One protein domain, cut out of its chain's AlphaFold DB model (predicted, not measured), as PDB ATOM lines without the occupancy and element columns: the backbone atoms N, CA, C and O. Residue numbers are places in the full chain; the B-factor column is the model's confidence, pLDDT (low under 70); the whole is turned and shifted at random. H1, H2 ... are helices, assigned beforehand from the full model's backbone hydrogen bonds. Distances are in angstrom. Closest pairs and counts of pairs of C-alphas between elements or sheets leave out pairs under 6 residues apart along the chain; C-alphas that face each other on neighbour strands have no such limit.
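AT A GLANCE: This is residues 148 to 244 of the 245 residues of the protein "Acetyltransferase YpeA" of Pseudomonas sp. URMO17WK12:I11 (UniProt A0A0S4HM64). The long helix H4 packs with its later part on H3, a short helix in the middle, while H1 and H2, steeply tilted to each other, pack on H3 away from H4. The printed part has 97 residues, with four named helices in the order H1, H2, H3, H4, and no named strand: all helix, compact, radius of gyration of the C-alphas 13.9 A, spans 45 by 29 by 20 A.

HOW THE PARTS SIT: H4, residues 224 to 242, touches H3, residues 192 to 200, with residues 234 to 241 alone, closest C-alphas Gln 193 and Phe 237, 5.9 A, at a steep tilt of 38 degrees. H3 touches H2, residues 168 to 178, closest C-alphas Ala 178 and Gly 194, 3.7 A. H1, residues 148 to 160, touches H3, closest C-alphas Pro 150 and Leu 195, 7.2 A. H4 is apart from H1 and H2. In H1, H2, H3 and H4 every O i to N i+4 pair is within hydrogen-bond range.

IN THESE COORDINATES: H4 is 27.0 A long, H1 18.7 A, H2 15.3 A, H3 12.2 A. C-alpha 148 is at (-16.750, 0.078, -51.816), C-alpha 242 at (1.556, 13.460, -40.289).

THE WHOLE: The printed part has no cut. The links H2 to H3 and H3 to H4 are long. Residues 182 to 188 have pLDDT under 70.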
ATOM      1  N   CYS A 148     -16.289   0.639 -53.090       93.12
ATOM      2  CA  CYS A 148     -16.750   0.078 -51.816       93.12
ATOM      3  C   CYS A 148     -16.243   0.872 -50.600       93.12
ATOM      4  O   CYS A 148     -17.033   1.254 -49.741       93.12
ATOM      5  N   GLY A 149     -14.947   1.200 -50.552       94.25
ATOM      6  CA  GLY A 149     -14.363   2.060 -49.515       94.25
ATOM      7  C   GLY A 149     -14.985   3.467 -49.483       94.25
ATOM      8  O   GLY A 149     -15.504   3.869 -48.442       94.25
ATOM      9  N   PRO A 150     -14.992   4.203 -50.609       96.62
ATOM     10  CA  PRO A 150     -15.655   5.498 -50.738       96.62
ATOM     11  C   PRO A 150     -17.129   5.521 -50.321       96.62
ATOM     12  O   PRO A 150     -17.531   6.411 -49.575       96.62
ATOM     13  N   ALA A 151     -17.923   4.538 -50.743       97.25
ATOM     14  CA  ALA A 151     -19.330   4.408 -50.377       97.25
ATOM     15  C   ALA A 151     -19.495   4.144 -48.872       97.25
ATOM     16  O   ALA A 151     -20.315   4.791 -48.220       97.25
ATOM     17  N   CYS A 152     -18.672   3.263 -48.289       97.06
ATOM     18  CA  CYS A 152     -18.630   3.040 -46.841       97.06
ATOM     19  C   CYS A 152     -18.298   4.325 -46.073       97.06
ATOM     20  O   CYS A 152     -18.971   4.649 -45.092       97.06
ATOM     21  N   LEU A 153     -17.297   5.079 -46.531       97.44
ATOM     22  CA  LEU A 153     -16.920   6.338 -45.900       97.44
ATOM     23  C   LEU A 153     -18.034   7.387 -46.038       97.44
ATOM     24  O   LEU A 153     -18.344   8.083 -45.074       97.44
ATOM     25  N   LEU A 154     -18.678   7.469 -47.203       97.38
ATOM     26  CA  LEU A 154     -19.812   8.357 -47.459       97.38
ATOM     27  C   LEU A 154     -20.972   8.077 -46.491       97.38
ATOM     28  O   LEU A 154     -21.468   9.007 -45.854       97.38
ATOM     29  N   MET A 155     -21.335   6.803 -46.299       97.31
ATOM     30  CA  MET A 155     -22.339   6.382 -45.313       97.31
ATOM     31  C   MET A 155     -21.931   6.732 -43.875       97.31
ATOM     32  O   MET A 155     -22.748   7.267 -43.124       97.31
ATOM     33  N   ALA A 156     -20.675   6.479 -43.488       95.56
ATOM     34  CA  ALA A 156     -20.170   6.799 -42.150       95.56
ATOM     35  C   ALA A 156     -20.242   8.306 -41.861       95.56
ATOM     36  O   ALA A 156     -20.740   8.728 -40.818       95.56
ATOM     37  N   MET A 157     -19.815   9.124 -42.819       96.12
ATOM     38  CA  MET A 157     -19.903  10.575 -42.727       96.12
ATOM     39  C   MET A 157     -21.363  11.062 -42.678       96.12
ATOM     40  O   MET A 157     -21.680  11.924 -41.864       96.12
ATOM     41  N   GLY A 158     -22.275  10.486 -43.472       95.50
ATOM     42  CA  GLY A 158     -23.713  10.802 -43.415       95.50
ATOM     43  C   GLY A 158     -24.385  10.397 -42.097       95.50
ATOM     44  O   GLY A 158     -25.344  11.026 -41.656       95.50
ATOM     45  N   ALA A 159     -23.858   9.377 -41.420       93.94
ATOM     46  CA  ALA A 159     -24.320   8.986 -40.092       93.94
ATOM     47  C   ALA A 159     -23.942  10.015 -39.007       93.94
ATOM     48  O   ALA A 159     -24.657  10.163 -38.014       93.94
ATOM     49  N   LEU A 160     -22.824  10.723 -39.200       93.50
ATOM     50  CA  LEU A 160     -22.318  11.765 -38.302       93.50
ATOM     51  C   LEU A 160     -22.871  13.159 -38.649       93.50
ATOM     52  O   LEU A 160     -23.108  13.962 -37.749       93.50
ATOM     53  N   GLN A 161     -23.119  13.433 -39.931       93.88
ATOM     54  CA  GLN A 161     -23.700  14.673 -40.452       93.88
ATOM     55  C   GLN A 161     -25.015  14.365 -41.181       93.88
ATOM     56  O   GLN A 161     -25.026  14.088 -42.378       93.88
ATOM     57  N   LYS A 162     -26.137  14.416 -40.453       85.69
ATOM     58  CA  LYS A 162     -27.449  13.941 -40.938       85.69
ATOM     59  C   LYS A 162     -27.966  14.644 -42.197       85.69
ATOM     60  O   LYS A 162     -28.669  14.014 -42.978       85.69
ATOM     61  N   ASP A 163     -27.615  15.912 -42.393       90.00
ATOM     62  CA  ASP A 163     -28.077  16.714 -43.536       90.00
ATOM     63  C   ASP A 163     -27.192  16.549 -44.782       90.00
ATOM     64  O   ASP A 163     -27.425  17.176 -45.820       90.00
ATOM     65  N   ARG A 164     -26.157  15.706 -44.701       92.81
ATOM     66  CA  ARG A 164     -25.247  15.478 -45.813       92.81
ATOM     67  C   ARG A 164     -25.922  14.678 -46.920       92.81
ATOM     68  O   ARG A 164     -26.410  13.569 -46.709       92.81
ATOM     69  N   LYS A 165     -25.877  15.218 -48.135       94.12
ATOM     70  CA  LYS A 165     -26.327  14.512 -49.335       94.12
ATOM     71  C   LYS A 165     -25.309  13.446 -49.723       94.12
ATOM     72  O   LYS A 165     -24.129  13.738 -49.856       94.12
ATOM     73  N   LEU A 166     -25.780  12.221 -49.934       96.06
ATOM     74  CA  LEU A 166     -24.953  11.112 -50.401       96.06
ATOM     75  C   LEU A 166     -25.096  11.035 -51.921       96.06
ATOM     76  O   LEU A 166     -26.114  10.573 -52.435       96.06
ATOM     77  N   GLU A 167     -24.103  11.550 -52.642       96.56
ATOM     78  CA  GLU A 167     -24.156  11.693 -54.097       96.56
ATOM     79  C   GLU A 167     -22.996  10.971 -54.782       96.56
ATOM     80  O   GLU A 167     -21.863  10.957 -54.300       96.56
ATOM     81  N   ARG A 168     -23.261  10.451 -55.986       97.38
ATOM     82  CA  ARG A 168     -22.267   9.740 -56.811       97.38
ATOM     83  C   ARG A 168     -21.018  10.569 -57.094       97.38
ATOM     84  O   ARG A 168     -19.916  10.042 -57.188       97.38
ATOM     85  N   ARG A 169     -21.184  11.886 -57.246       96.94
ATOM     86  CA  ARG A 169     -20.057  12.802 -57.443       96.94
ATOM     87  C   ARG A 169     -19.090  12.721 -56.266       96.94
ATOM     88  O   ARG A 169     -17.888  12.670 -56.492       96.94
ATOM     89  N   GLU A 170     -19.606  12.709 -55.043       96.62
ATOM     90  CA  GLU A 170     -18.781  12.676 -53.841       96.62
ATOM     91  C   GLU A 170     -18.109  11.315 -53.646       96.62
ATOM     92  O   GLU A 170     -16.915  11.273 -53.365       96.62
ATOM     93  N   GLU A 171     -18.831  10.221 -53.896       96.88
ATOM     94  CA  GLU A 171     -18.263   8.868 -53.934       96.88
ATOM     95  C   GLU A 171     -17.031   8.795 -54.858       96.88
ATOM     96  O   GLU A 171     -15.968   8.319 -54.454       96.88
ATOM     97  N   LEU A 172     -17.142   9.314 -56.086       95.62
ATOM     98  CA  LEU A 172     -16.036   9.306 -57.047       95.62
ATOM     99  C   LEU A 172     -14.896  10.254 -56.658       95.62
ATOM    100  O   LEU A 172     -13.743   9.950 -56.956       95.62
ATOM    101  N   GLN A 173     -15.177  11.383 -55.996       96.75
ATOM    102  CA  GLN A 173     -14.110  12.258 -55.494       96.75
ATOM    103  C   GLN A 173     -13.322  11.596 -54.366       96.75
ATOM    104  O   GLN A 173     -12.098  11.574 -54.426       96.75
ATOM    105  N   ILE A 174     -14.004  10.960 -53.408       96.75
ATOM    106  CA  ILE A 174     -13.337  10.191 -52.350       96.75
ATOM    107  C   ILE A 174     -12.455   9.103 -52.968       96.75
ATOM    108  O   ILE A 174     -11.316   8.932 -52.548       96.75
ATOM    109  N   TRP A 175     -12.940   8.393 -53.993       94.75
ATOM    110  CA  TRP A 175     -12.113   7.415 -54.701       94.75
ATOM    111  C   TRP A 175     -10.860   8.044 -55.313       94.75
ATOM    112  O   TRP A 175      -9.769   7.532 -55.087       94.75
ATOM    113  N   ARG A 176     -10.995   9.157 -56.050       93.56
ATOM    114  CA  ARG A 176      -9.860   9.857 -56.682       93.56
ATOM    115  C   ARG A 176      -8.805  10.294 -55.669       93.56
ATOM    116  O   ARG A 176      -7.625  10.260 -55.991       93.56
ATOM    117  N   GLU A 177      -9.238  10.711 -54.487       95.06
ATOM    118  CA  GLU A 177      -8.360  11.171 -53.410       95.06
ATOM    119  C   GLU A 177      -7.720  10.017 -52.631       95.06
ATOM    120  O   GLU A 177      -6.634  10.189 -52.096       95.06
ATOM    121  N   ALA A 178      -8.368   8.851 -52.550       94.88
ATOM    122  CA  ALA A 178      -7.954   7.765 -51.658       94.88
ATOM    123  C   ALA A 178      -7.280   6.570 -52.356       94.88
ATOM    124  O   ALA A 178      -6.767   5.656 -51.698       94.88
ATOM    125  N   THR A 179      -7.336   6.526 -53.684       91.06
ATOM    126  CA  THR A 179      -6.880   5.393 -54.488       91.06
ATOM    127  C   THR A 179      -5.358   5.312 -54.577       91.06
ATOM    128  O   THR A 179      -4.676   6.309 -54.788       91.06
ATOM    129  N   THR A 180      -4.802   4.106 -54.461       84.00
ATOM    130  CA  THR A 180      -3.364   3.844 -54.670       84.00
ATOM    131  C   THR A 180      -3.094   3.286 -56.067       84.00
ATOM    132  O   THR A 180      -2.303   2.359 -56.207       84.00
ATOM    133  N   VAL A 181      -3.834   3.757 -57.084       71.19
ATOM    134  CA  VAL A 181      -3.926   3.180 -58.443       71.19
ATOM    135  C   VAL A 181      -2.626   2.535 -58.921       71.19
ATOM    136  O   VAL A 181      -1.664   3.249 -59.176       71.19
ATOM    137  N   PHE A 182      -2.665   1.214 -59.170       59.31
ATOM    138  CA  PHE A 182      -2.183   0.607 -60.420       59.31
ATOM    139  C   PHE A 182      -2.550  -0.892 -60.533       59.31
ATOM    140  O   PHE A 182      -1.805  -1.757 -60.081       59.31
ATOM    141  N   MET A 183      -3.625  -1.251 -61.244       55.81
ATOM    142  CA  MET A 183      -3.865  -2.635 -61.692       55.81
ATOM    143  C   MET A 183      -4.273  -2.624 -63.175       55.81
ATOM    144  O   MET A 183      -5.109  -1.829 -63.583       55.81
ATOM    145  N   THR A 184      -3.658  -3.476 -64.007       45.12
ATOM    146  CA  THR A 184      -4.034  -3.641 -65.435       45.12
ATOM    147  C   THR A 184      -5.250  -4.550 -65.621       45.12
ATOM    148  O   THR A 184      -5.774  -4.661 -66.722       45.12
ATOM    149  N   SER A 185      -5.688  -5.206 -64.548       52.12
ATOM    150  CA  SER A 185      -6.896  -6.021 -64.469       52.12
ATOM    151  C   SER A 185      -7.477  -5.850 -63.067       52.12
ATOM    152  O   SER A 185      -6.803  -6.169 -62.088       52.12
ATOM    153  N   GLY A 186      -8.700  -5.331 -62.977       54.81
ATOM    154  CA  GLY A 186      -9.306  -4.887 -61.721       54.81
ATOM    155  C   GLY A 186      -9.044  -3.407 -61.441       54.81
ATOM    156  O   GLY A 186      -8.042  -2.836 -61.864       54.81
ATOM    157  N   HIS A 187      -9.976  -2.770 -60.743       54.50
ATOM    158  CA  HIS A 187      -9.853  -1.376 -60.352       54.50
ATOM    159  C   HIS A 187      -8.965  -1.256 -59.105       54.50
ATOM    160  O   HIS A 187      -9.062  -2.074 -58.190       54.50
ATOM    161  N   GLY A 188      -8.097  -0.243 -59.063       66.12
ATOM    162  CA  GLY A 188      -7.293   0.050 -57.876       66.12
ATOM    163  C   GLY A 188      -8.186   0.351 -56.669       66.12
ATOM    164  O   GLY A 188      -9.117   1.155 -56.767       66.12
ATOM    165  N   GLY A 189      -7.904  -0.314 -55.548       77.94
ATOM    166  CA  GLY A 189      -8.584  -0.075 -54.280       77.94
ATOM    167  C   GLY A 189      -8.126   1.222 -53.613       77.94
ATOM    168  O   GLY A 189      -7.077   1.780 -53.935       77.94
ATOM    169  N   CYS A 190      -8.924   1.700 -52.664       89.56
ATOM    170  CA  CYS A 190      -8.526   2.805 -51.799       89.56
ATOM    171  C   CYS A 190      -7.642   2.295 -50.661       89.56
ATOM    172  O   CYS A 190      -7.915   1.234 -50.094       89.56
ATOM    173  N   SER A 191      -6.616   3.060 -50.296       91.50
ATOM    174  CA  SER A 191      -5.860   2.775 -49.076       91.50
ATOM    175  C   SER A 191      -6.619   3.262 -47.838       91.50
ATOM    176  O   SER A 191      -7.359   4.247 -47.920       91.50
ATOM    177  N   PRO A 192      -6.424   2.625 -46.668       93.50
ATOM    178  CA  PRO A 192      -6.918   3.158 -45.403       93.50
ATOM    179  C   PRO A 192      -6.444   4.593 -45.153       93.50
ATOM    180  O   PRO A 192      -7.231   5.430 -44.722       93.50
ATOM    181  N   GLN A 193      -5.181   4.885 -45.475       94.81
ATOM    182  CA  GLN A 193      -4.567   6.201 -45.330       94.81
ATOM    183  C   GLN A 193      -5.253   7.240 -46.220       94.81
ATOM    184  O   GLN A 193      -5.674   8.285 -45.735       94.81
ATOM    185  N   GLY A 194      -5.443   6.920 -47.500       95.44
ATOM    186  CA  GLY A 194      -6.132   7.788 -48.444       95.44
ATOM    187  C   GLY A 194      -7.589   8.044 -48.050       95.44
ATOM    188  O   GLY A 194      -8.057   9.175 -48.137       95.44
ATOM    189  N   LEU A 195      -8.311   7.032 -47.551       96.56
ATOM    190  CA  LEU A 195      -9.678   7.221 -47.043       96.56
ATOM    191  C   LEU A 195      -9.708   8.091 -45.783       96.56
ATOM    192  O   LEU A 195     -10.599   8.927 -45.645       96.56
ATOM    193  N   ALA A 196      -8.747   7.907 -44.875       96.50
ATOM    194  CA  ALA A 196      -8.614   8.746 -43.691       96.50
ATOM    195  C   ALA A 196      -8.351  10.203 -44.064       96.50
ATOM    196  O   ALA A 196      -9.048  11.088 -43.581       96.50
ATOM    197  N   LEU A 197      -7.421  10.444 -44.984       96.88
ATOM    198  CA  LEU A 197      -7.125  11.784 -45.465       96.88
ATOM    199  C   LEU A 197      -8.327  12.403 -46.194       96.88
ATOM    200  O   LEU A 197      -8.672  13.553 -45.945       96.88
ATOM    201  N   ALA A 198      -9.029  11.634 -47.031       97.44
ATOM    202  CA  ALA A 198     -10.253  12.088 -47.688       97.44
ATOM    203  C   ALA A 198     -11.340  12.481 -46.670       97.44
ATOM    204  O   ALA A 198     -12.052  13.468 -46.873       97.44
ATOM    205  N   ALA A 199     -11.484  11.739 -45.570       97.19
ATOM    206  CA  ALA A 199     -12.399  12.090 -44.487       97.19
ATOM    207  C   ALA A 199     -11.941  13.355 -43.740       97.19
ATOM    208  O   ALA A 199     -12.750  14.249 -43.493       97.19
ATOM    209  N   TRP A 200     -10.647  13.456 -43.440       97.00
ATOM    210  CA  TRP A 200     -10.052  14.609 -42.768       97.00
ATOM    211  C   TRP A 200     -10.202  15.900 -43.584       97.00
ATOM    212  O   TRP A 200     -10.703  16.897 -43.070       97.00
ATOM    213  N   ASN A 201      -9.942  15.847 -44.896       96.00
ATOM    214  CA  ASN A 201     -10.165  16.951 -45.842       96.00
ATOM    215  C   ASN A 201     -11.628  17.433 -45.882       96.00
ATOM    216  O   ASN A 201     -11.917  18.530 -46.355       96.00
ATOM    217  N   ARG A 202     -12.567  16.611 -45.399       95.69
ATOM    218  CA  ARG A 202     -14.000  16.922 -45.285       95.69
ATOM    219  C   ARG A 202     -14.406  17.353 -43.869       95.69
ATOM    220  O   ARG A 202     -15.597  17.469 -43.592       95.69
ATOM    221  N   GLY A 203     -13.437  17.598 -42.984       95.25
ATOM    222  CA  GLY A 203     -13.639  18.120 -41.630       95.25
ATOM    223  C   GLY A 203     -13.983  17.068 -40.576       95.25
ATOM    224  O   GLY A 203     -14.544  17.412 -39.536       95.25
ATOM    225  N   PHE A 204     -13.702  15.788 -40.829       95.12
ATOM    226  CA  PHE A 204     -13.920  14.726 -39.847       95.12
ATOM    227  C   PHE A 204     -12.640  14.435 -39.064       95.12
ATOM    228  O   PHE A 204     -11.578  14.279 -39.654       95.12
ATOM    229  N   GLY A 205     -12.760  14.275 -37.745       93.62
ATOM    230  CA  GLY A 205     -11.679  13.716 -36.932       93.62
ATOM    231  C   GLY A 205     -11.516  12.225 -37.227       93.62
ATOM    232  O   GLY A 205     -12.495  11.471 -37.179       93.62
ATOM    233  N   VAL A 206     -10.291  11.793 -37.526       92.69
ATOM    234  CA  VAL A 206     -10.006  10.418 -37.952       92.69
ATOM    235  C   VAL A 206      -8.954   9.784 -37.059       92.69
ATOM    236  O   VAL A 206      -7.945  10.387 -36.727       92.69
ATOM    237  N   ARG A 207      -9.166   8.517 -36.697       92.06
ATOM    238  CA  ARG A 207      -8.137   7.675 -36.085       92.06
ATOM    239  C   ARG A 207      -7.963   6.419 -36.918       92.06
ATOM    240  O   ARG A 207      -8.914   5.657 -37.083       92.06
ATOM    241  N   LEU A 208      -6.746   6.183 -37.392       91.00
ATOM    242  CA  LEU A 208      -6.396   4.958 -38.098       91.00
ATOM    243  C   LEU A 208      -6.022   3.848 -37.116       91.00
ATOM    244  O   LEU A 208      -5.188   4.031 -36.233       91.00
ATOM    245  N   GLN A 209      -6.637   2.681 -37.291       90.44
ATOM    246  CA  GLN A 209      -6.267   1.443 -36.610       90.44
ATOM    247  C   GLN A 209      -5.933   0.408 -37.675       90.44
ATOM    248  O   GLN A 209      -6.806  -0.018 -38.428       90.44
ATOM    249  N   LEU A 210      -4.657   0.044 -37.762       88.25
ATOM    250  CA  LEU A 210      -4.143  -0.838 -38.800       88.25
ATOM    251  C   LEU A 210      -3.554  -2.090 -38.152       88.25
ATOM    252  O   LEU A 210      -2.761  -1.994 -37.220       88.25
ATOM    253  N   SER A 211      -3.936  -3.263 -38.656       84.50
ATOM    254  CA  SER A 211      -3.330  -4.541 -38.262       84.50
ATOM    255  C   SER A 211      -1.947  -4.749 -38.880       84.50
ATOM    256  O   SER A 211      -1.179  -5.583 -38.408       84.50
ATOM    257  N   MET A 212      -1.638  -4.006 -39.945       83.50
ATOM    258  CA  MET A 212      -0.377  -4.057 -40.675       83.50
ATOM    259  C   MET A 212       0.059  -2.644 -41.057       83.50
ATOM    260  O   MET A 212      -0.770  -1.806 -41.410       83.50
ATOM    261  N   THR A 213       1.362  -2.393 -41.006       85.50
ATOM    262  CA  THR A 213       1.977  -1.140 -41.449       85.50
ATOM    263  C   THR A 213       2.560  -1.292 -42.854       85.50
ATOM    264  O   THR A 213       2.900  -2.396 -43.281       85.50
ATOM    265  N   GLY A 214       2.675  -0.176 -43.573       87.31
ATOM    266  CA  GLY A 214       3.234  -0.138 -44.923       87.31
ATOM    267  C   GLY A 214       2.208  -0.263 -46.063       87.31
ATOM    268  O   GLY A 214       0.993  -0.315 -45.829       87.31
ATOM    269  N   PRO A 215       2.695  -0.269 -47.317       86.00
ATOM    270  CA  PRO A 215       1.870  -0.323 -48.522       86.00
ATOM    271  C   PRO A 215       1.172  -1.680 -48.670       86.00
ATOM    272  O   PRO A 215       1.803  -2.738 -48.656       86.00
ATOM    273  N   LEU A 216      -0.150  -1.651 -48.847       84.19
ATOM    274  CA  LEU A 216      -0.969  -2.857 -48.970       84.19
ATOM    275  C   LEU A 216      -0.910  -3.454 -50.384       84.19
ATOM    276  O   LEU A 216      -0.748  -2.744 -51.374       84.19
ATOM    277  N   PHE A 217      -1.110  -4.772 -50.469       78.81
ATOM    278  CA  PHE A 217      -1.273  -5.537 -51.717       78.81
ATOM    279  C   PHE A 217      -0.080  -5.526 -52.690       78.81
ATOM    280  O   PHE A 217      -0.234  -5.960 -53.833       78.81
ATOM    281  N   LEU A 218       1.118  -5.120 -52.251       82.44
ATOM    282  CA  LEU A 218       2.318  -5.156 -53.097       82.44
ATOM    283  C   LEU A 218       2.655  -6.565 -53.608       82.44
ATOM    284  O   LEU A 218       3.081  -6.708 -54.754       82.44
ATOM    285  N   ASP A 219       2.429  -7.601 -52.798       80.19
ATOM    286  CA  ASP A 219       2.731  -8.995 -53.162       80.19
ATOM    287  C   ASP A 219       1.872  -9.506 -54.328       80.19
ATOM    288  O   ASP A 219       2.286 -10.391 -55.078       80.19
ATOM    289  N   GLY A 220       0.684  -8.921 -54.522       78.25
ATOM    290  CA  GLY A 220      -0.212  -9.249 -55.632       78.25
ATOM    291  C   GLY A 220       0.217  -8.642 -56.971       78.25
ATOM    292  O   GLY A 220      -0.295  -9.029 -58.023       78.25
ATOM    293  N   VAL A 221       1.164  -7.701 -56.960       79.75
ATOM    294  CA  VAL A 221       1.601  -6.967 -58.148       79.75
ATOM    295  C   VAL A 221       2.896  -7.572 -58.672       79.75
ATOM    296  O   VAL A 221       3.893  -7.636 -57.973       79.75
ATOM    297  N   ARG A 222       2.920  -8.015 -59.933       82.56
ATOM    298  CA  ARG A 222       4.113  -8.669 -60.514       82.56
ATOM    299  C   ARG A 222       5.131  -7.710 -61.135       82.56
ATOM    300  O   ARG A 222       6.265  -8.100 -61.370       82.56
ATOM    301  N   ASN A 223       4.722  -6.489 -61.463       86.56
ATOM    302  CA  ASN A 223       5.565  -5.522 -62.162       86.56
ATOM    303  C   ASN A 223       6.177  -4.539 -61.153       86.56
ATOM    304  O   ASN A 223       5.442  -3.874 -60.427       86.56
ATOM    305  N   GLU A 224       7.506  -4.438 -61.132       88.81
ATOM    306  CA  GLU A 224       8.230  -3.618 -60.152       88.81
ATOM    307  C   GLU A 224       7.958  -2.118 -60.282       88.81
ATOM    308  O   GLU A 224       7.797  -1.453 -59.266       88.81
ATOM    309  N   HIS A 225       7.797  -1.589 -61.498       87.44
ATOM    310  CA  HIS A 225       7.428  -0.183 -61.686       87.44
ATOM    311  C   HIS A 225       6.054   0.132 -61.069       87.44
ATOM    312  O   HIS A 225       5.865   1.174 -60.456       87.44
ATOM    313  N   LYS A 226       5.097  -0.800 -61.150       85.12
ATOM    314  CA  LYS A 226       3.787  -0.638 -60.495       85.12
ATOM    315  C   LYS A 226       3.900  -0.658 -58.973       85.12
ATOM    316  O   LYS A 226       3.237   0.131 -58.308       85.12
ATOM    317  N   LYS A 227       4.729  -1.556 -58.424       87.38
ATOM    318  CA  LYS A 227       4.996  -1.587 -56.980       87.38
ATOM    319  C   LYS A 227       5.622  -0.278 -56.517       87.38
ATOM    320  O   LYS A 227       5.235   0.221 -55.471       87.38
ATOM    321  N   ASP A 228       6.558   0.261 -57.290       90.38
ATOM    322  CA  ASP A 228       7.207   1.541 -57.015       90.38
ATOM    323  C   ASP A 228       6.191   2.689 -56.938       90.38
ATOM    324  O   ASP A 228       6.102   3.360 -55.914       90.38
ATOM    325  N   VAL A 229       5.308   2.817 -57.935       88.19
ATOM    326  CA  VAL A 229       4.211   3.804 -57.909       88.19
ATOM    327  C   VAL A 229       3.321   3.629 -56.674       88.19
ATOM    328  O   VAL A 229       3.008   4.604 -55.996       88.19
ATOM    329  N   MET A 230       2.933   2.394 -56.338       88.31
ATOM    330  CA  MET A 230       2.114   2.134 -55.149       88.31
ATOM    331  C   MET A 230       2.821   2.506 -53.840       88.31
ATOM    332  O   MET A 230       2.160   2.997 -52.923       88.31
ATOM    333  N   ARG A 231       4.141   2.286 -53.742       91.06
ATOM    334  CA  ARG A 231       4.950   2.710 -52.587       91.06
ATOM    335  C   ARG A 231       4.972   4.227 -52.473       91.06
ATOM    336  O   ARG A 231       4.614   4.730 -51.417       91.06
ATOM    337  N   LEU A 232       5.267   4.936 -53.563       92.81
ATOM    338  CA  LEU A 232       5.309   6.400 -53.580       92.81
ATOM    339  C   LEU A 232       3.965   7.022 -53.181       92.81
ATOM    340  O   LEU A 232       3.924   7.932 -52.359       92.81
ATOM    341  N   VAL A 233       2.844   6.502 -53.695       91.94
ATOM    342  CA  VAL A 233       1.508   6.994 -53.310       91.94
ATOM    343  C   VAL A 233       1.211   6.711 -51.832       91.94
ATOM    344  O   VAL A 233       0.644   7.552 -51.137       91.94
ATOM    345  N   HIS A 234       1.591   5.535 -51.325       91.94
ATOM    346  CA  HIS A 234       1.431   5.204 -49.908       91.94
ATOM    347  C   HIS A 234       2.276   6.103 -48.991       91.94
ATOM    348  O   HIS A 234       1.789   6.552 -47.949       91.94
ATOM    349  N   GLU A 235       3.530   6.345 -49.366       94.31
ATOM    350  CA  GLU A 235       4.449   7.232 -48.651       94.31
ATOM    351  C   GLU A 235       3.882   8.649 -48.600       94.31
ATOM    352  O   GLU A 235       3.775   9.216 -47.516       94.31
ATOM    353  N   GLU A 236       3.400   9.163 -49.731       95.12
ATOM    354  CA  GLU A 236       2.787  10.488 -49.813       95.12
ATOM    355  C   GLU A 236       1.540  10.609 -48.919       95.12
ATOM    356  O   GLU A 236       1.423  11.561 -48.147       95.12
ATOM    357  N   PHE A 237       0.641   9.614 -48.919       95.12
ATOM    358  CA  PHE A 237      -0.492   9.614 -47.983       95.12
ATOM    359  C   PHE A 237      -0.047   9.620 -46.521       95.12
ATOM    360  O   PHE A 237      -0.666  10.274 -45.683       95.12
ATOM    361  N   THR A 238       1.015   8.883 -46.202       93.75
ATOM    362  CA  THR A 238       1.539   8.805 -44.838       93.75
ATOM    363  C   THR A 238       2.143  10.138 -44.402       93.75
ATOM    364  O   THR A 238       1.888  10.568 -43.280       93.75
ATOM    365  N   VAL A 239       2.881  10.817 -45.287       95.38
ATOM    366  CA  VAL A 239       3.427  12.160 -45.041       95.38
ATOM    367  C   VAL A 239       2.304  13.170 -44.815       95.38
ATOM    368  O   VAL A 239       2.345  13.915 -43.839       95.38
ATOM    369  N   GLN A 240       1.262  13.170 -45.649       94.94
ATOM    370  CA  GLN A 240       0.142  14.104 -45.490       94.94
ATOM    371  C   GLN A 240      -0.621  13.886 -44.177       94.94
ATOM    372  O   GLN A 240      -0.971  14.854 -43.510       94.94
ATOM    373  N   LEU A 241      -0.809  12.634 -43.748       92.69
ATOM    374  CA  LEU A 241      -1.427  12.318 -42.455       92.69
ATOM    375  C   LEU A 241      -0.578  12.736 -41.243       92.69
ATOM    376  O   LEU A 241      -1.117  12.915 -40.159       92.69
ATOM    377  N   GLN A 242       0.739  12.909 -41.382       91.25
ATOM    378  CA  GLN A 242       1.556  13.460 -40.289       91.25
ATOM    379  C   GLN A 242       1.283  14.951 -40.052       91.25
ATOM    380  O   GLN A 242       1.606  15.463 -38.983       91.25
ATOM    381  N   ALA A 243       0.698  15.641 -41.035       89.06
ATOM    382  CA  ALA A 243       0.303  17.041 -40.929       89.06
ATOM    383  C   ALA A 243      -1.140  17.231 -40.417       89.06
ATOM    384  O   ALA A 243      -1.588  18.372 -40.297       89.06
ATOM    385  N   THR A 244      -1.866  16.143 -40.131       89.50
ATOM    386  CA  THR A 244      -3.229  16.174 -39.576       89.50
ATOM    387  C   THR A 244      -3.220  16.024 -38.049       89.50
ATOM    388  O   THR A 244      -2.210  15.621 -37.472       89.50
TER     389      THR A 244